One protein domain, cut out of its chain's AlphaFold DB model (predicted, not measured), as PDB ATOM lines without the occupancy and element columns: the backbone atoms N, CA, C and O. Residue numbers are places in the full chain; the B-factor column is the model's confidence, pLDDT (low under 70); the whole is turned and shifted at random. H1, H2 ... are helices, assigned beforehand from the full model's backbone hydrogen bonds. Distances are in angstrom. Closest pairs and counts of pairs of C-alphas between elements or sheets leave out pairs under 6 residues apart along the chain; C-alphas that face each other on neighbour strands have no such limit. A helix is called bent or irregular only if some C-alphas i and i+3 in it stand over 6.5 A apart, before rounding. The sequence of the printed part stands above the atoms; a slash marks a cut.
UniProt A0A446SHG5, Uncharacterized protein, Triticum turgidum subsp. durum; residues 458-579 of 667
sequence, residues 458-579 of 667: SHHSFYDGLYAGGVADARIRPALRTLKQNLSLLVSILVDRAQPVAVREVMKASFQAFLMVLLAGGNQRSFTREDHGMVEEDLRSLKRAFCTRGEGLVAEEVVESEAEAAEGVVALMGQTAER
ATOM      1  N   SER A 458     -36.325  42.643 -32.527       93.31
ATOM      2  CA  SER A 458     -37.125  41.640 -31.808       93.31
ATOM      3  C   SER A 458     -37.019  40.234 -32.413       93.31
ATOM      4  O   SER A 458     -37.802  39.355 -32.037       93.31
ATOM      5  N   HIS A 459     -36.047  39.998 -33.307       88.50
ATOM      6  CA  HIS A 459     -35.859  38.732 -34.032       88.50
ATOM      7  C   HIS A 459     -35.816  37.523 -33.097       88.50
ATOM      8  O   HIS A 459     -36.498  36.528 -33.323       88.50
ATOM      9  N   HIS A 460     -35.077  37.634 -31.993       88.31
ATOM     10  CA  HIS A 460     -34.921  36.534 -31.047       88.31
ATOM     11  C   HIS A 460     -36.256  36.119 -30.401       88.31
ATOM     12  O   HIS A 460     -36.484  34.945 -30.117       88.31
ATOM     13  N   SER A 461     -37.165  37.073 -30.175       87.69
ATOM     14  CA  SER A 461     -38.465  36.802 -29.554       87.69
ATOM     15  C   SER A 461     -39.525  36.377 -30.573       87.69
ATOM     16  O   SER A 461     -40.312  35.481 -30.280       87.69
ATOM     17  N   PHE A 462     -39.565  37.016 -31.746       85.94
ATOM     18  CA  PHE A 462     -40.587  36.769 -32.770       85.94
ATOM     19  C   PHE A 462     -40.213  35.655 -33.745       85.94
ATOM     20  O   PHE A 462     -41.073  34.847 -34.076       85.94
ATOM     21  N   TYR A 463     -38.962  35.603 -34.203       86.56
ATOM     22  CA  TYR A 463     -38.539  34.694 -35.261       86.56
ATOM     23  C   TYR A 463     -37.733  33.499 -34.767       86.56
ATOM     24  O   TYR A 463     -38.046  32.409 -35.212       86.56
ATOM     25  N   ASP A 464     -36.782  33.632 -33.834       86.62
ATOM     26  CA  ASP A 464     -36.015  32.472 -33.326       86.62
ATOM     27  C   ASP A 464     -36.767  31.708 -32.232       86.62
ATOM     28  O   ASP A 464     -36.773  30.479 -32.220       86.62
ATOM     29  N   GLY A 465     -37.433  32.428 -31.327       87.31
ATOM     30  CA  GLY A 465     -38.048  31.839 -30.139       87.31
ATOM     31  C   GLY A 465     -39.425  31.211 -30.358       87.31
ATOM     32  O   GLY A 465     -39.695  30.157 -29.802       87.31
ATOM     33  N   LEU A 466     -40.308  31.830 -31.144       92.81
ATOM     34  CA  LEU A 466     -41.725  31.442 -31.227       92.81
ATOM     35  C   LEU A 466     -41.939  30.041 -31.832       92.81
ATOM     36  O   LEU A 466     -41.761  29.864 -33.023       92.81
ATOM     37  N   TYR A 467     -42.396  29.062 -31.058       94.00
ATOM     38  CA  TYR A 467     -42.626  27.662 -31.466       94.00
ATOM     39  C   TYR A 467     -41.368  26.851 -31.803       94.00
ATOM     40  O   TYR A 467     -41.477  25.722 -32.284       94.00
ATOM     41  N   ALA A 468     -40.168  27.380 -31.545       89.00
ATOM     42  CA  ALA A 468     -38.944  26.598 -31.693       89.00
ATOM     43  C   ALA A 468     -38.907  25.451 -30.673       89.00
ATOM     44  O   ALA A 468     -39.005  25.683 -29.471       89.00
ATOM     45  N   GLY A 469     -38.767  24.217 -31.165       85.44
ATOM     46  CA  GLY A 469     -38.785  23.008 -30.336       85.44
ATOM     47  C   GLY A 469     -40.180  22.470 -29.995       85.44
ATOM     48  O   GLY A 469     -40.261  21.391 -29.421       85.44
ATOM     49  N   GLY A 470     -41.261  23.161 -30.386       87.75
ATOM     50  CA  GLY A 470     -42.647  22.734 -30.161       87.75
ATOM     51  C   GLY A 470     -43.573  23.880 -29.744       87.75
ATOM     52  O   GLY A 470     -43.153  24.844 -29.098       87.75
ATOM     53  N   VAL A 471     -44.860  23.788 -30.099       90.69
ATOM     54  CA  VAL A 471     -45.840  24.852 -29.805       90.69
ATOM     55  C   VAL A 471     -46.105  24.978 -28.304       90.69
ATOM     56  O   VAL A 471     -46.171  26.095 -27.792       90.69
ATOM     57  N   ALA A 472     -46.201  23.858 -27.582       87.69
ATOM     58  CA  ALA A 472     -46.449  23.847 -26.139       87.69
ATOM     59  C   ALA A 472     -45.322  24.516 -25.326       87.69
ATOM     60  O   ALA A 472     -45.605  25.237 -24.366       87.69
ATOM     61  N   ASP A 473     -44.067  24.324 -25.739       86.38
ATOM     62  CA  ASP A 473     -42.883  24.763 -24.992       86.38
ATOM     63  C   ASP A 473     -42.510  26.227 -25.266       86.38
ATOM     64  O   ASP A 473     -42.014  26.932 -24.384       86.38
ATOM     65  N   ALA A 474     -42.789  26.718 -26.475       90.31
ATOM     66  CA  ALA A 474     -42.321  28.016 -26.952       90.31
ATOM     67  C   ALA A 474     -43.467  28.934 -27.423       90.31
ATOM     68  O   ALA A 474     -43.476  29.445 -28.541       90.31
ATOM     69  N   ARG A 475     -44.452  29.163 -26.549       93.81
ATOM     70  CA  ARG A 475     -45.642  30.004 -26.812       93.81
ATOM     71  C   ARG A 475     -45.310  31.480 -27.070       93.81
ATOM     72  O   ARG A 475     -44.272  31.979 -26.648       93.81
ATOM     73  N   ILE A 476     -46.257  32.241 -27.630       95.00
ATOM     74  CA  ILE A 476     -46.078  33.666 -27.998       95.00
ATOM     75  C   ILE A 476     -45.808  34.640 -26.834       95.00
ATOM     76  O   ILE A 476     -45.412  35.790 -27.040       95.00
ATOM     77  N   ARG A 477     -46.011  34.218 -25.581       93.12
ATOM     78  CA  ARG A 477     -45.952  35.099 -24.399       93.12
ATOM     79  C   ARG A 477     -44.658  35.933 -24.280       93.12
ATOM     80  O   ARG A 477     -44.776  37.111 -23.935       93.12
ATOM     81  N   PRO A 478     -43.438  35.411 -24.529       91.81
ATOM     82  CA  PRO A 478     -42.213  36.214 -24.516       91.81
ATOM     83  C   PRO A 478     -42.206  37.306 -25.594       91.81
ATOM     84  O   PRO A 478     -41.913  38.455 -25.269       91.81
ATOM     85  N   ALA A 479     -42.629  36.985 -26.822       93.12
ATOM     86  CA  ALA A 479     -42.758  37.953 -27.914       93.12
ATOM     87  C   ALA A 479     -43.751  39.069 -27.572       93.12
ATOM     88  O   ALA A 479     -43.438  40.247 -27.739       93.12
ATOM     89  N   LEU A 480     -44.901  38.727 -26.978       93.62
ATOM     90  CA  LEU A 480     -45.877  39.724 -26.532       93.62
ATOM     91  C   LEU A 480     -45.339  40.631 -25.421       93.62
ATOM     92  O   LEU A 480     -45.722  41.797 -25.357       93.62
ATOM     93  N   ARG A 481     -44.464  40.136 -24.535       92.56
ATOM     94  CA  ARG A 481     -43.827  40.988 -23.515       92.56
ATOM     95  C   ARG A 481     -42.901  42.018 -24.159       92.56
ATOM     96  O   ARG A 481     -43.048  43.201 -23.859       92.56
ATOM     97  N   THR A 482     -42.022  41.583 -25.065       92.88
ATOM     98  CA  THR A 482     -41.134  42.475 -25.830       92.88
ATOM     99  C   THR A 482     -41.943  43.491 -26.636       92.88
ATOM    100  O   THR A 482     -41.707  44.692 -26.537       92.88
ATOM    101  N   LEU A 483     -42.975  43.035 -27.348       93.50
ATOM    102  CA  LEU A 483     -43.849  43.894 -28.140       93.50
ATOM    103  C   LEU A 483     -44.529  44.975 -27.289       93.50
ATOM    104  O   LEU A 483     -44.497  46.148 -27.641       93.50
ATOM    105  N   LYS A 484     -45.110  44.612 -26.139       91.75
ATOM    106  CA  LYS A 484     -45.796  45.572 -25.255       91.75
ATOM    107  C   LYS A 484     -44.843  46.618 -24.668       91.75
ATOM    108  O   LYS A 484     -45.251  47.767 -24.491       91.75
ATOM    109  N   GLN A 485     -43.603  46.236 -24.360       91.62
ATOM    110  CA  GLN A 485     -42.562  47.172 -23.920       91.62
ATOM    111  C   GLN A 485     -42.188  48.137 -25.047       91.62
ATOM    112  O   GLN A 485     -42.208  49.348 -24.836       91.62
ATOM    113  N   ASN A 486     -41.953  47.613 -26.252       92.06
ATOM    114  CA  ASN A 486     -41.607  48.416 -27.421       92.06
ATOM    115  C   ASN A 486     -42.729  49.390 -27.799       92.06
ATOM    116  O   ASN A 486     -42.452  50.556 -28.053       92.06
ATOM    117  N   LEU A 487     -43.991  48.955 -27.763       91.81
ATOM    118  CA  LEU A 487     -45.146  49.825 -28.008       91.81
ATOM    119  C   LEU A 487     -45.256  50.939 -26.961       91.81
ATOM    120  O   LEU A 487     -45.479  52.090 -27.319       91.81
ATOM    121  N   SER A 488     -45.038  50.622 -25.679       90.31
ATOM    122  CA  SER A 488     -45.074  51.630 -24.606       90.31
ATOM    123  C   SER A 488     -43.968  52.677 -24.783       90.31
ATOM    124  O   SER A 488     -44.214  53.871 -24.627       90.31
ATOM    125  N   LEU A 489     -42.761  52.240 -25.157       90.06
ATOM    126  CA  LEU A 489     -41.635  53.129 -25.432       90.06
ATOM    127  C   LEU A 489     -41.889  53.993 -26.676       90.06
ATOM    128  O   LEU A 489     -41.697  55.206 -26.640       90.06
ATOM    129  N   LEU A 490     -42.370  53.385 -27.757       89.19
ATOM    130  CA  LEU A 490     -42.672  54.056 -29.019       89.19
ATOM    131  C   LEU A 490     -43.725  55.154 -28.839       89.19
ATOM    132  O   LEU A 490     -43.521  56.271 -29.308       89.19
ATOM    133  N   VAL A 491     -44.802  54.876 -28.099       88.00
ATOM    134  CA  VAL A 491     -45.828  55.881 -27.780       88.00
ATOM    135  C   VAL A 491     -45.262  56.992 -26.891       88.00
ATOM    136  O   VAL A 491     -45.626  58.145 -27.069       88.00
ATOM    137  N   SER A 492     -44.320  56.691 -25.989       88.94
ATOM    138  CA  SER A 492     -43.721  57.715 -25.118       88.94
ATOM    139  C   SER A 492     -42.737  58.665 -25.818       88.94
ATOM    140  O   SER A 492     -42.528  59.777 -25.341       88.94
ATOM    141  N   ILE A 493     -42.111  58.234 -26.921       87.81
ATOM    142  CA  ILE A 493     -41.079  59.011 -27.632       87.81
ATOM    143  C   ILE A 493     -41.662  59.763 -28.835       87.81
ATOM    144  O   ILE A 493     -41.181  60.842 -29.183       87.81
ATOM    145  N   LEU A 494     -42.671  59.199 -29.504       88.00
ATOM    146  CA  LEU A 494     -43.250  59.802 -30.699       88.00
ATOM    147  C   LEU A 494     -44.244  60.911 -30.357       88.00
ATOM    148  O   LEU A 494     -45.036  60.808 -29.425       88.00
ATOM    149  N   VAL A 495     -44.259  61.943 -31.199       86.12
ATOM    150  CA  VAL A 495     -45.296  62.980 -31.177       86.12
ATOM    151  C   VAL A 495     -46.671  62.386 -31.498       86.12
ATOM    152  O   VAL A 495     -46.777  61.519 -32.368       86.12
ATOM    153  N   ASP A 496     -47.727  62.906 -30.870       82.88
ATOM    154  CA  ASP A 496     -49.098  62.363 -30.930       82.88
ATOM    155  C   ASP A 496     -49.593  62.056 -32.350       82.88
ATOM    156  O   ASP A 496     -50.254  61.053 -32.594       82.88
ATOM    157  N   ARG A 497     -49.227  62.882 -33.338       81.56
ATOM    158  CA  ARG A 497     -49.647  62.693 -34.739       81.56
ATOM    159  C   ARG A 497     -48.971  61.517 -35.450       81.56
ATOM    160  O   ARG A 497     -49.503  61.040 -36.447       81.56
ATOM    161  N   ALA A 498     -47.805  61.079 -34.983       85.44
ATOM    162  CA  ALA A 498     -47.056  59.964 -35.563       85.44
ATOM    163  C   ALA A 498     -47.366  58.626 -34.870       85.44
ATOM    164  O   ALA A 498     -47.162  57.574 -35.475       85.44
ATOM    165  N   GLN A 499     -47.885  58.657 -33.635       90.62
ATOM    166  CA  GLN A 499     -48.174  57.456 -32.844       90.62
ATOM    167  C   GLN A 499     -49.147  56.483 -33.546       90.62
ATOM    168  O   GLN A 499     -48.778  55.314 -33.666       90.62
ATOM    169  N   PRO A 500     -50.316  56.898 -34.095       90.44
ATOM    170  CA  PRO A 500     -51.248  55.967 -34.745       90.44
ATOM    171  C   PRO A 500     -50.633  55.260 -35.957       90.44
ATOM    172  O   PRO A 500     -50.807  54.058 -36.145       90.44
ATOM    173  N   VAL A 501     -49.870  56.004 -36.766       91.44
ATOM    174  CA  VAL A 501     -49.223  55.482 -37.980       91.44
ATOM    175  C   VAL A 501     -48.139  54.470 -37.608       91.44
ATOM    176  O   VAL A 501     -48.100  53.377 -38.161       91.44
ATOM    177  N   ALA A 502     -47.300  54.795 -36.625       91.75
ATOM    178  CA  ALA A 502     -46.238  53.908 -36.173       91.75
ATOM    179  C   ALA A 502     -46.771  52.634 -35.495       91.75
ATOM    180  O   ALA A 502     -46.305  51.540 -35.811       91.75
ATOM    181  N   VAL A 503     -47.777  52.741 -34.619       93.56
ATOM    182  CA  VAL A 503     -48.394  51.570 -33.968       93.56
ATOM    183  C   VAL A 503     -49.070  50.659 -34.997       93.56
ATOM    184  O   VAL A 503     -48.923  49.438 -34.908       93.56
ATOM    185  N   ARG A 504     -49.742  51.226 -36.010       93.38
ATOM    186  CA  ARG A 504     -50.353  50.449 -37.098       93.38
ATOM    187  C   ARG A 504     -49.318  49.670 -37.913       93.38
ATOM    188  O   ARG A 504     -49.540  48.499 -38.208       93.38
ATOM    189  N   GLU A 505     -48.189  50.279 -38.264       95.00
ATOM    190  CA  GLU A 505     -47.154  49.575 -39.033       95.00
ATOM    191  C   GLU A 505     -46.439  48.496 -38.196       95.00
ATOM    192  O   GLU A 505     -46.166  47.407 -38.701       95.00
ATOM    193  N   VAL A 506     -46.234  48.719 -36.888       95.06
ATOM    194  CA  VAL A 506     -45.736  47.677 -35.964       95.06
ATOM    195  C   VAL A 506     -46.713  46.504 -35.862       95.06
ATOM    196  O   VAL A 506     -46.280  45.348 -35.820       95.06
ATOM    197  N   MET A 507     -48.019  46.774 -35.865       95.12
ATOM    198  CA  MET A 507     -49.056  45.743 -35.888       95.12
ATOM    199  C   MET A 507     -48.967  44.869 -37.139       95.12
ATOM    200  O   MET A 507     -48.845  43.650 -37.017       95.12
ATOM    201  N   LYS A 508     -48.942  45.484 -38.325       94.94
ATOM    202  CA  LYS A 508     -48.801  44.759 -39.595       94.94
ATOM    203  C   LYS A 508     -47.542  43.898 -39.628       94.94
ATOM    204  O   LYS A 508     -47.617  42.708 -39.931       94.94
ATOM    205  N   ALA A 509     -46.394  44.471 -39.260       95.94
ATOM    206  CA  ALA A 509     -45.133  43.739 -39.211       95.94
ATOM    207  C   ALA A 509     -45.191  42.554 -38.228       95.94
ATOM    208  O   ALA A 509     -44.646  41.491 -38.514       95.94
ATOM    209  N   SER A 510     -45.897  42.696 -37.100       95.06
ATOM    210  CA  SER A 510     -46.068  41.622 -36.109       95.06
ATOM    211  C   SER A 510     -46.930  40.466 -36.630       95.06
ATOM    212  O   SER A 510     -46.571  39.308 -36.415       95.06
ATOM    213  N   PHE A 511     -48.029  40.747 -37.342       95.75
ATOM    214  CA  PHE A 511     -48.844  39.702 -37.977       95.75
ATOM    215  C   PHE A 511     -48.092  38.991 -39.101       95.75
ATOM    216  O   PHE A 511     -48.161  37.769 -39.217       95.75
ATOM    217  N   GLN A 512     -47.307  39.726 -39.885       93.94
ATOM    218  CA  GLN A 512     -46.463  39.118 -40.908       93.94
ATOM    219  C   GLN A 512     -45.345  38.261 -40.317       93.94
ATOM    220  O   GLN A 512     -45.057  37.194 -40.851       93.94
ATOM    221  N   ALA A 513     -44.724  38.687 -39.215       93.19
ATOM    222  CA  ALA A 513     -43.743  37.867 -38.513       93.19
ATOM    223  C   ALA A 513     -44.383  36.576 -37.986       93.19
ATOM    224  O   ALA A 513     -43.822  35.499 -38.171       93.19
ATOM    225  N   PHE A 514     -45.587  36.667 -37.414       94.62
ATOM    226  CA  PHE A 514     -46.362  35.502 -36.984       94.62
ATOM    227  C   PHE A 514     -46.656  34.543 -38.153       94.62
ATOM    228  O   PHE A 514     -46.374  33.351 -38.058       94.62
ATOM    229  N   LEU A 515     -47.118  35.061 -39.294       93.50
ATOM    230  CA  LEU A 515     -47.334  34.280 -40.519       93.50
ATOM    231  C   LEU A 515     -46.049  33.646 -41.062       93.50
ATOM    232  O   LEU A 515     -46.055  32.486 -41.467       93.50
ATOM    233  N   MET A 516     -44.937  34.382 -41.053       91.25
ATOM    234  CA  MET A 516     -43.642  33.873 -41.502       91.25
ATOM    235  C   MET A 516     -43.186  32.697 -40.636       91.25
ATOM    236  O   MET A 516     -42.675  31.718 -41.168       91.25
ATOM    237  N   VAL A 517     -43.409  32.757 -39.323       92.50
ATOM    238  CA  VAL A 517     -43.122  31.643 -38.414       92.50
ATOM    239  C   VAL A 517     -43.948  30.402 -38.752       92.50
ATOM    240  O   VAL A 517     -43.393  29.304 -38.756       92.50
ATOM    241  N   LEU A 518     -45.236  30.569 -39.059       91.19
ATOM    242  CA  LEU A 518     -46.124  29.451 -39.390       91.19
ATOM    243  C   LEU A 518     -45.807  28.826 -40.756       91.19
ATOM    244  O   LEU A 518     -45.828  27.607 -40.892       91.19
ATOM    245  N   LEU A 519     -45.508  29.650 -41.764       88.69
ATOM    246  CA  LEU A 519     -45.386  29.207 -43.158       88.69
ATOM    247  C   LEU A 519     -43.942  28.934 -43.601       88.69
ATOM    248  O   LEU A 519     -43.714  28.145 -44.514       88.69
ATOM    249  N   ALA A 520     -42.966  29.610 -42.996       83.50
ATOM    250  CA  ALA A 520     -41.574  29.631 -43.445       83.50
ATOM    251  C   ALA A 520     -40.551  29.627 -42.288       83.50
ATOM    252  O   ALA A 520     -39.386  29.957 -42.502       83.50
ATOM    253  N   GLY A 521     -40.950  29.225 -41.075       78.44
ATOM    254  CA  GLY A 521     -40.132  29.286 -39.852       78.44
ATOM    255  C   GLY A 521     -38.987  28.265 -39.733       78.44
ATOM    256  O   GLY A 521     -38.386  28.152 -38.667       78.44
ATOM    257  N   GLY A 522     -38.673  27.521 -40.798       79.31
ATOM    258  CA  GLY A 522     -37.584  26.538 -40.832       79.31
ATOM    259  C   GLY A 522     -37.922  25.175 -40.211       79.31
ATOM    260  O   GLY A 522     -39.043  24.907 -39.800       79.31
ATOM    261  N   ASN A 523     -36.928  24.284 -40.154       79.44
ATOM    262  CA  ASN A 523     -37.082  22.882 -39.727       79.44
ATOM    263  C   ASN A 523     -37.117  22.668 -38.200       79.44
ATOM    264  O   ASN A 523     -37.268  21.537 -37.751       79.44
ATOM    265  N   GLN A 524     -36.966  23.730 -37.406       80.12
ATOM    266  CA  GLN A 524     -37.014  23.685 -35.935       80.12
ATOM    267  C   GLN A 524     -38.448  23.689 -35.383       80.12
ATOM    268  O   GLN A 524     -38.655  23.767 -34.170       80.12
ATOM    269  N   ARG A 525     -39.439  23.685 -36.281       86.56
ATOM    270  CA  ARG A 525     -40.859  23.864 -35.988       86.56
ATOM    271  C   ARG A 525     -41.648  22.828 -36.760       86.56
ATOM    272  O   ARG A 525     -41.482  22.686 -37.968       86.56
ATOM    273  N   SER A 526     -42.509  22.118 -36.053       83.62
ATOM    274  CA  SER A 526     -43.462  21.177 -36.627       83.62
ATOM    275  C   SER A 526     -44.816  21.445 -36.000       83.62
ATOM    276  O   SER A 526     -44.919  21.477 -34.775       83.62
ATOM    277  N   PHE A 527     -45.831  21.632 -36.834       88.12
ATOM    278  CA  PHE A 527     -47.191  21.889 -36.384       88.12
ATOM    279  C   PHE A 527     -48.038  20.643 -36.598       88.12
ATOM    280  O   PHE A 527     -48.045  20.063 -37.684       88.12
ATOM    281  N   THR A 528     -48.761  20.246 -35.563       86.31
ATOM    282  CA  THR A 528     -49.763  19.187 -35.619       86.31
ATOM    283  C   THR A 528     -51.156  19.784 -35.456       86.31
ATOM    284  O   THR A 528     -51.328  20.932 -35.045       86.31
ATOM    285  N   ARG A 529     -52.189  18.995 -35.754       85.44
ATOM    286  CA  ARG A 529     -53.580  19.434 -35.574       85.44
ATOM    287  C   ARG A 529     -53.923  19.713 -34.104       85.44
ATOM    288  O   ARG A 529     -54.789  20.538 -33.830       85.44
ATOM    289  N   GLU A 530     -53.239  19.059 -33.166       85.88
ATOM    290  CA  GLU A 530     -53.417  19.275 -31.723       85.88
ATOM    291  C   GLU A 530     -52.901  20.653 -31.280       85.88
ATOM    292  O   GLU A 530     -53.423  21.240 -30.332       85.88
ATOM    293  N   ASP A 531     -51.948  21.223 -32.022       90.19
ATOM    294  CA  ASP A 531     -51.384  22.542 -31.738       90.19
ATOM    295  C   ASP A 531     -52.312  23.696 -32.141       90.19
ATOM    296  O   ASP A 531     -52.145  24.815 -31.651       90.19
ATOM    297  N   HIS A 532     -53.307  23.443 -33.003       90.88
ATOM    298  CA  HIS A 532     -54.199  24.468 -33.558       90.88
ATOM    299  C   HIS A 532     -54.817  25.360 -32.474       90.88
ATOM    300  O   HIS A 532     -54.717  26.582 -32.562       90.88
ATOM    301  N   GLY A 533     -55.380  24.770 -31.413       90.50
ATOM    302  CA  GLY A 533     -56.015  25.545 -30.341       90.50
ATOM    303  C   GLY A 533     -55.036  26.465 -29.602       90.50
ATOM    304  O   GLY A 533     -55.397  27.571 -29.200       90.50
ATOM    305  N   MET A 534     -53.772  26.047 -29.464       93.19
ATOM    306  CA  MET A 534     -52.721  26.853 -28.837       93.19
ATOM    307  C   MET A 534     -52.264  28.004 -29.740       93.19
ATOM    308  O   MET A 534     -52.063  29.120 -29.258       93.19
ATOM    309  N   VAL A 535     -52.128  27.750 -31.043       94.25
ATOM    310  CA  VAL A 535     -51.762  28.773 -32.036       94.25
ATOM    311  C   VAL A 535     -52.887  29.803 -32.201       94.25
ATOM    312  O   VAL A 535     -52.623  31.003 -32.272       94.25
ATOM    313  N   GLU A 536     -54.146  29.364 -32.185       94.62
ATOM    314  CA  GLU A 536     -55.314  30.245 -32.248       94.62
ATOM    315  C   GLU A 536     -55.418  31.150 -31.007       94.62
ATOM    316  O   GLU A 536     -55.656  32.357 -31.114       94.62
ATOM    317  N   GLU A 537     -55.180  30.605 -29.809       95.38
ATOM    318  CA  GLU A 537     -55.111  31.392 -28.573       95.38
ATOM    319  C   GLU A 537     -53.977  32.434 -28.611       95.38
ATOM    320  O   GLU A 537     -54.141  33.570 -28.145       95.38
ATOM    321  N   ASP A 538     -52.835  32.066 -29.186       96.12
ATOM    322  CA  ASP A 538     -51.680  32.945 -29.329       96.12
ATOM    323  C   ASP A 538     -51.948  34.087 -30.321       96.12
ATOM    324  O   ASP A 538     -51.649  35.244 -30.005       96.12
ATOM    325  N   LEU A 539     -52.595  33.806 -31.458       95.25
ATOM    326  CA  LEU A 539     -53.040  34.829 -32.411       95.25
ATOM    327  C   LEU A 539     -54.049  35.788 -31.760       95.25
ATOM    328  O   LEU A 539     -53.902  37.009 -31.849       95.25
ATOM    329  N   ARG A 540     -55.019  35.258 -31.006       95.12
ATOM    330  CA  ARG A 540     -55.983  36.071 -30.245       95.12
ATOM    331  C   ARG A 540     -55.286  36.967 -29.216       95.12
ATOM    332  O   ARG A 540     -55.676  38.118 -29.010       95.12
ATOM    333  N   SER A 541     -54.232  36.460 -28.580       94.81
ATOM    334  CA  SER A 541     -53.419  37.216 -27.623       94.81
ATOM    335  C   SER A 541     -52.588  38.317 -28.292       94.81
ATOM    336  O   SER A 541     -52.413  39.385 -27.697       94.81
ATOM    337  N   LEU A 542     -52.113  38.086 -29.521       94.56
ATOM    338  CA  LEU A 542     -51.432  39.086 -30.343       94.56
ATOM    339  C   LEU A 542     -52.377  40.216 -30.756       94.56
ATOM    340  O   LEU A 542     -52.058  41.377 -30.506       94.56
ATOM    341  N   LYS A 543     -53.570  39.889 -31.270       93.88
ATOM    342  CA  LYS A 543     -54.614  40.877 -31.600       93.88
ATOM    343  C   LYS A 543     -54.954  41.746 -30.386       93.88
ATOM    344  O   LYS A 543     -54.856  42.972 -30.431       93.88
ATOM    345  N   ARG A 544     -55.198  41.111 -29.231       90.94
ATOM    346  CA  ARG A 544     -55.488  41.812 -27.967       90.94
ATOM    347  C   ARG A 544     -54.361  42.753 -27.524       90.94
ATOM    348  O   ARG A 544     -54.630  43.744 -26.844       90.94
ATOM    349  N   ALA A 545     -53.100  42.467 -27.853       90.00
ATOM    350  CA  ALA A 545     -51.987  43.341 -27.481       90.00
ATOM    351  C   ALA A 545     -52.105  44.727 -28.134       90.00
ATOM    352  O   ALA A 545     -51.819  45.720 -27.467       90.00
ATOM    353  N   PHE A 546     -52.595  44.795 -29.373       90.19
ATOM    354  CA  PHE A 546     -52.830  46.057 -30.074       90.19
ATOM    355  C   PHE A 546     -54.121  46.745 -29.621       90.19
ATOM    356  O   PHE A 546     -54.113  47.962 -29.477       90.19
ATOM    357  N   CYS A 547     -55.159  45.989 -29.246       81.88
ATOM    358  CA  CYS A 547     -56.374  46.577 -28.668       81.88
ATOM    359  C   CYS A 547     -56.136  47.198 -27.277       81.88
ATOM    360  O   CYS A 547     -56.724  48.218 -26.957       81.88
ATOM    361  N   THR A 548     -55.264  46.605 -26.449       76.81
ATOM    362  CA  THR A 548     -55.056  47.035 -25.044       76.81
ATOM    363  C   THR A 548     -53.919  48.039 -24.842       76.81
ATOM    364  O   THR A 548     -53.970  48.839 -23.916       76.81
ATOM    365  N   ARG A 549     -52.851  47.988 -25.651       68.19
ATOM    366  CA  ARG A 549     -51.720  48.943 -25.571       68.19
ATOM    367  C   ARG A 549     -51.766  50.022 -26.652       68.19
ATOM    368  O   ARG A 549     -51.006  50.979 -26.555       68.19
ATOM    369  N   GLY A 550     -52.629  49.863 -27.652       60.81
ATOM    370  CA  GLY A 550     -52.930  50.855 -28.681       60.81
ATOM    371  C   GLY A 550     -54.298  51.511 -28.494       60.81
ATOM    372  O   GLY A 550     -54.858  51.964 -29.488       60.81
ATOM    373  N   GLU A 551     -54.854  51.536 -27.272       62.78
ATOM    374  CA  GLU A 551     -56.171  52.134 -26.993       62.78
ATOM    375  C   GLU A 551     -56.256  53.556 -27.567       62.78
ATOM    376  O   GLU A 551     -55.473  54.440 -27.221       62.78
ATOM    377  N   GLY A 552     -57.191  53.754 -28.500       66.44
ATOM    378  CA  GLY A 552     -57.399  55.021 -29.207       66.44
ATOM    379  C   GLY A 552     -56.438  55.305 -30.373       66.44
ATOM    380  O   GLY A 552     -56.673  56.260 -31.108       66.44
ATOM    381  N   LEU A 553     -55.398  54.488 -30.584       81.38
ATOM    382  CA  LEU A 553     -54.415  54.638 -31.671       81.38
ATOM    383  C   LEU A 553     -54.709  53.738 -32.880       81.38
ATOM    384  O   LEU A 553     -54.409  54.128 -34.008       81.38
ATOM    385  N   VAL A 554     -55.294  52.554 -32.667       85.31
ATOM    386  CA  VAL A 554     -55.748  51.647 -33.736       85.31
ATOM    387  C   VAL A 554     -57.156  51.156 -33.407       85.31
ATOM    388  O   VAL A 554     -57.401  50.671 -32.306       85.31
ATOM    389  N   ALA A 555     -58.089  51.304 -34.350       86.19
ATOM    390  CA  ALA A 555     -59.458  50.817 -34.188       86.19
ATOM    391  C   ALA A 555     -59.501  49.282 -34.253       86.19
ATOM    392  O   ALA A 555     -58.780  48.684 -35.050       86.19
ATOM    393  N   GLU A 556     -60.370  48.658 -33.457       86.19
ATOM    394  CA  GLU A 556     -60.512  47.196 -33.390       86.19
ATOM    395  C   GLU A 556     -60.783  46.585 -34.772       86.19
ATOM    396  O   GLU A 556     -60.101  45.647 -35.166       86.19
ATOM    397  N   GLU A 557     -61.645  47.213 -35.576       88.06
ATOM    398  CA  GLU A 557     -61.933  46.810 -36.963       88.06
ATOM    399  C   GLU A 557     -60.675  46.723 -37.851       88.06
ATOM    400  O   GLU A 557     -60.571  45.851 -38.711       88.06
ATOM    401  N   VAL A 558     -59.688  47.601 -37.633       90.50
ATOM    402  CA  VAL A 558     -58.423  47.598 -38.388       90.50
ATOM    403  C   VAL A 558     -57.521  46.450 -37.932       90.50
ATOM    404  O   VAL A 558     -56.802  45.880 -38.749       90.50
ATOM    405  N   VAL A 559     -57.556  46.094 -36.644       91.56
ATOM    406  CA  VAL A 559     -56.822  44.932 -36.115       91.56
ATOM    407  C   VAL A 559     -57.399  43.640 -36.688       91.56
ATOM    408  O   VAL A 559     -56.633  42.766 -37.084       91.56
ATOM    409  N   GLU A 560     -58.727  43.536 -36.750       91.50
ATOM    410  CA  GLU A 560     -59.431  42.394 -37.340       91.50
ATOM    411  C   GLU A 560     -59.079  42.239 -38.825       91.50
ATOM    412  O   GLU A 560     -58.581  41.191 -39.225       91.50
ATOM    413  N   SER A 561     -59.221  43.310 -39.613       92.12
ATOM    414  CA  SER A 561     -58.956  43.278 -41.058       92.12
ATOM    415  C   SER A 561     -57.511  42.891 -41.400       92.12
ATOM    416  O   SER A 561     -57.272  42.085 -42.295       92.12
ATOM    417  N   GLU A 562     -56.519  43.418 -40.677       92.06
ATOM    418  CA  GLU A 562     -55.106  43.106 -40.947       92.06
ATOM    419  C   GLU A 562     -54.703  41.708 -40.421       92.06
ATOM    420  O   GLU A 562     -53.669  41.170 -40.825       92.06
ATOM    421  N   ALA A 563     -55.506  41.099 -39.536       93.00
ATOM    422  CA  ALA A 563     -55.292  39.747 -39.021       93.00
ATOM    423  C   ALA A 563     -55.927  38.646 -39.895       93.00
ATOM    424  O   ALA A 563     -55.541  37.487 -39.742       93.00
ATOM    425  N   GLU A 564     -56.827  38.980 -40.828       92.38
ATOM    426  CA  GLU A 564     -57.592  38.019 -41.649       92.38
ATOM    427  C   GLU A 564     -56.716  36.944 -42.309       92.38
ATOM    428  O   GLU A 564     -57.038  35.757 -42.285       92.38
ATOM    429  N   ALA A 565     -55.563  37.329 -42.863       90.56
ATOM    430  CA  ALA A 565     -54.643  36.380 -43.490       90.56
ATOM    431  C   ALA A 565     -54.042  35.387 -42.476       90.56
ATOM    432  O   ALA A 565     -53.902  34.200 -42.773       90.56
ATOM    433  N   ALA A 566     -53.702  35.858 -41.272       92.19
ATOM    434  CA  ALA A 566     -53.212  35.005 -40.191       92.19
ATOM    435  C   ALA A 566     -54.312  34.072 -39.678       92.19
ATOM    436  O   ALA A 566     -54.049  32.898 -39.436       92.19
ATOM    437  N   GLU A 567     -55.545  34.563 -39.576       93.00
ATOM    438  CA  GLU A 567     -56.700  33.758 -39.184       93.00
ATOM    439  C   GLU A 567     -57.026  32.678 -40.206       93.00
ATOM    440  O   GLU A 567     -57.231  31.530 -39.820       93.00
ATOM    441  N   GLY A 568     -56.993  33.001 -41.502       89.75
ATOM    442  CA  GLY A 568     -57.184  32.024 -42.572       89.75
ATOM    443  C   GLY A 568     -56.154  30.895 -42.510       89.75
ATOM    444  O   GLY A 568     -56.514  29.719 -42.567       89.75
ATOM    445  N   VAL A 569     -54.874  31.229 -42.310       90.31
ATOM    446  CA  VAL A 569     -53.805  30.225 -42.155       90.31
ATOM    447  C   VAL A 569     -54.005  29.386 -40.893       90.31
ATOM    448  O   VAL A 569     -53.927  28.161 -40.959       90.31
ATOM    449  N   VAL A 570     -54.311  30.008 -39.753       91.69
ATOM    450  CA  VAL A 570     -54.555  29.282 -38.497       91.69
ATOM    451  C   VAL A 570     -55.800  28.391 -38.588       91.69
ATOM    452  O   VAL A 570     -55.788  27.281 -38.057       91.69
ATOM    453  N   ALA A 571     -56.846  28.817 -39.300       87.88
ATOM    454  CA  ALA A 571     -58.042  28.016 -39.548       87.88
ATOM    455  C   ALA A 571     -57.730  26.772 -40.392       87.88
ATOM    456  O   ALA A 571     -58.206  25.682 -40.069       87.88
ATOM    457  N   LEU A 572     -56.878  26.900 -41.417       86.12
ATOM    458  CA  LEU A 572     -56.408  25.764 -42.219       86.12
ATOM    459  C   LEU A 572     -55.633  24.741 -41.374       86.12
ATOM    460  O   LEU A 572     -55.789  23.541 -41.589       86.12
ATOM    461  N   MET A 573     -54.868  25.180 -40.366       85.62
ATOM    462  CA  MET A 573     -54.149  24.269 -39.456       85.62
ATOM    463  C   MET A 573     -55.082  23.354 -38.640       85.62
ATOM    464  O   MET A 573     -54.658  22.292 -38.184       85.62
ATOM    465  N   GLY A 574     -56.347  23.743 -38.446       82.44
ATOM    466  CA  GLY A 574     -57.359  22.938 -37.749       82.44
ATOM    467  C   GLY A 574     -58.069  21.903 -38.636       82.44
ATOM    468  O   GLY A 574     -58.763  21.014 -38.118       82.44
ATOM    469  N   GLN A 575     -57.908  21.994 -39.960       82.31
ATOM    470  CA  GLN A 575     -58.563  21.121 -40.935       82.31
ATOM    471  C   GLN A 575     -57.775  19.822 -41.165       82.31
ATOM    472  O   GLN A 575     -56.568  19.742 -40.944       82.31
ATOM    473  N   THR A 576     -58.465  18.764 -41.597       73.94
ATOM    474  CA  THR A 576     -57.795  17.555 -42.098       73.94
ATOM    475  C   THR A 576     -57.304  17.800 -43.522       73.94
ATOM    476  O   THR A 576     -57.945  18.528 -44.279       73.94
ATOM    477  N   ALA A 577     -56.192  17.167 -43.909       61.78
ATOM    478  CA  ALA A 577     -55.657  17.276 -45.269       61.78
ATOM    479  C   ALA A 577     -56.705  16.908 -46.345       61.78
ATOM    480  O   ALA A 577     -56.733  17.522 -47.404       61.78
ATOM    481  N   GLU A 578     -57.608  15.972 -46.036       61.09
ATOM    482  CA  GLU A 578     -58.737  15.565 -46.886       61.09
ATOM    483  C   GLU A 578     -59.713  16.724 -47.164       61.09
ATOM    484  O   GLU A 578     -60.051  16.971 -48.318       61.09
ATOM    485  N   ARG A 579     -60.089  17.505 -46.139       63.28
ATOM    486  CA  ARG A 579     -60.994  18.661 -46.290       63.28
ATOM    487  C   ARG A 579     -60.364  19.826 -47.051       63.28
ATOM    488  O   ARG A 579     -61.028  20.447 -47.871       63.28
TER     489      ARG A 579
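What this domain is: This is residues 458 to 579 of the 667 residues of an uncharacterized protein of Triticum turgidum subsp. durum (UniProt A0A446SHG5). Four long helices, H2, H3, H4 and H5, make an elongated up-and-down bundle, each running against the one before it in the chain, in a ring of contacts that goes from H2 to H3 to H5 to H4 and back to H2. The short helix H1 packs on one side of it, on parts of H2 and H3, and a long link leads from H1 into the bundle. The printed part has 122 residues with five named helices, in the order H1 H2 H3 H4 H5, and no named strand; the class is all helix. It is compact, with a radius of gyration of the C-alphas of 14.8 A, and spans 50 by 28 by 19 A.

How they stand to each other: Start at the longest helix, H3, residues 499 to 520. H5, residues 556 to 573, touches it along residues 507 to 515 of H3 alone, the same way at a shallow tilt of 2 degrees; look at the closest C-alphas, Leu 515 and Ala 566, 5.9 A apart. H4, residues 529 to 549, forms a helical hairpin with H5 at a shallow tilt of 11 degrees, with the C-alphas of His 532 and Met 573 closest at 5.9 A. H3 and H4 are close but not clearly touching: their closest C-alphas, Met 507 and Phe 546, are 6.9 A apart. H2, residues 477 to 493, touches H4 the same way at a shallow tilt of 16 degrees, closest at the C-alphas of Leu 480 and Leu 542, 6.8 A. H2 and H3 form a helical hairpin in which residues 487 to 491 touch residues 499 to 503, with the C-alphas of Val 491 and Gln 499 closest at 5.8 A. H1, residues 459 to 464, touches H2 at residues 478 to 482 alone, with the C-alphas of Ser 461 and Ala 479 closest at 4.7 A; these two form a helical hairpin at a steep tilt of 45 degrees. H1 also touches residues 513 to 517 of H3, closest at the C-alphas of Tyr 463 and Val 517, 6.3 A. H2 and H5 are apart. In H2 and H3 every O i to N i+4 pair is within hydrogen-bond range, against 1 of 2 in H1, 14 of 17 in H4 and 12 of 14 in H5.

Where its parts are: Find C-alpha 499 at (-48.174, 57.456, -32.844); from there H3 runs 30.5 A to C-alpha 520. H4 covers 31.2 A and is irregular, but only just: C-alphas 530 and 533 are 6.9 A apart. H5 covers 24.6 A to C-alpha 573 at (-54.149, 24.269, -39.456); it is irregular, with C-alphas 562 and 565 7.2 A apart, and has a kink of 53 degrees near residue 563. H2 also covers 24.6 A, and H1, which begins at C-alpha 459 at (-35.859, 38.732, -34.032), covers 6.3 A.

The domain as a whole: The two C-alphas farthest apart, Val 495 and Glu 578, are 51.7 A apart. The printed part has no cut. The link from H1 to H2, residues 465 to 476, is long; that from H2 to H3 is tight, and those from H3 to H4 and from H4 to H5 are short. The mean pLDDT of the printed part is 88.2; look for values under 70 at residues 549 to 552, of which 549 belongs to H4, and at residues 577 to 579.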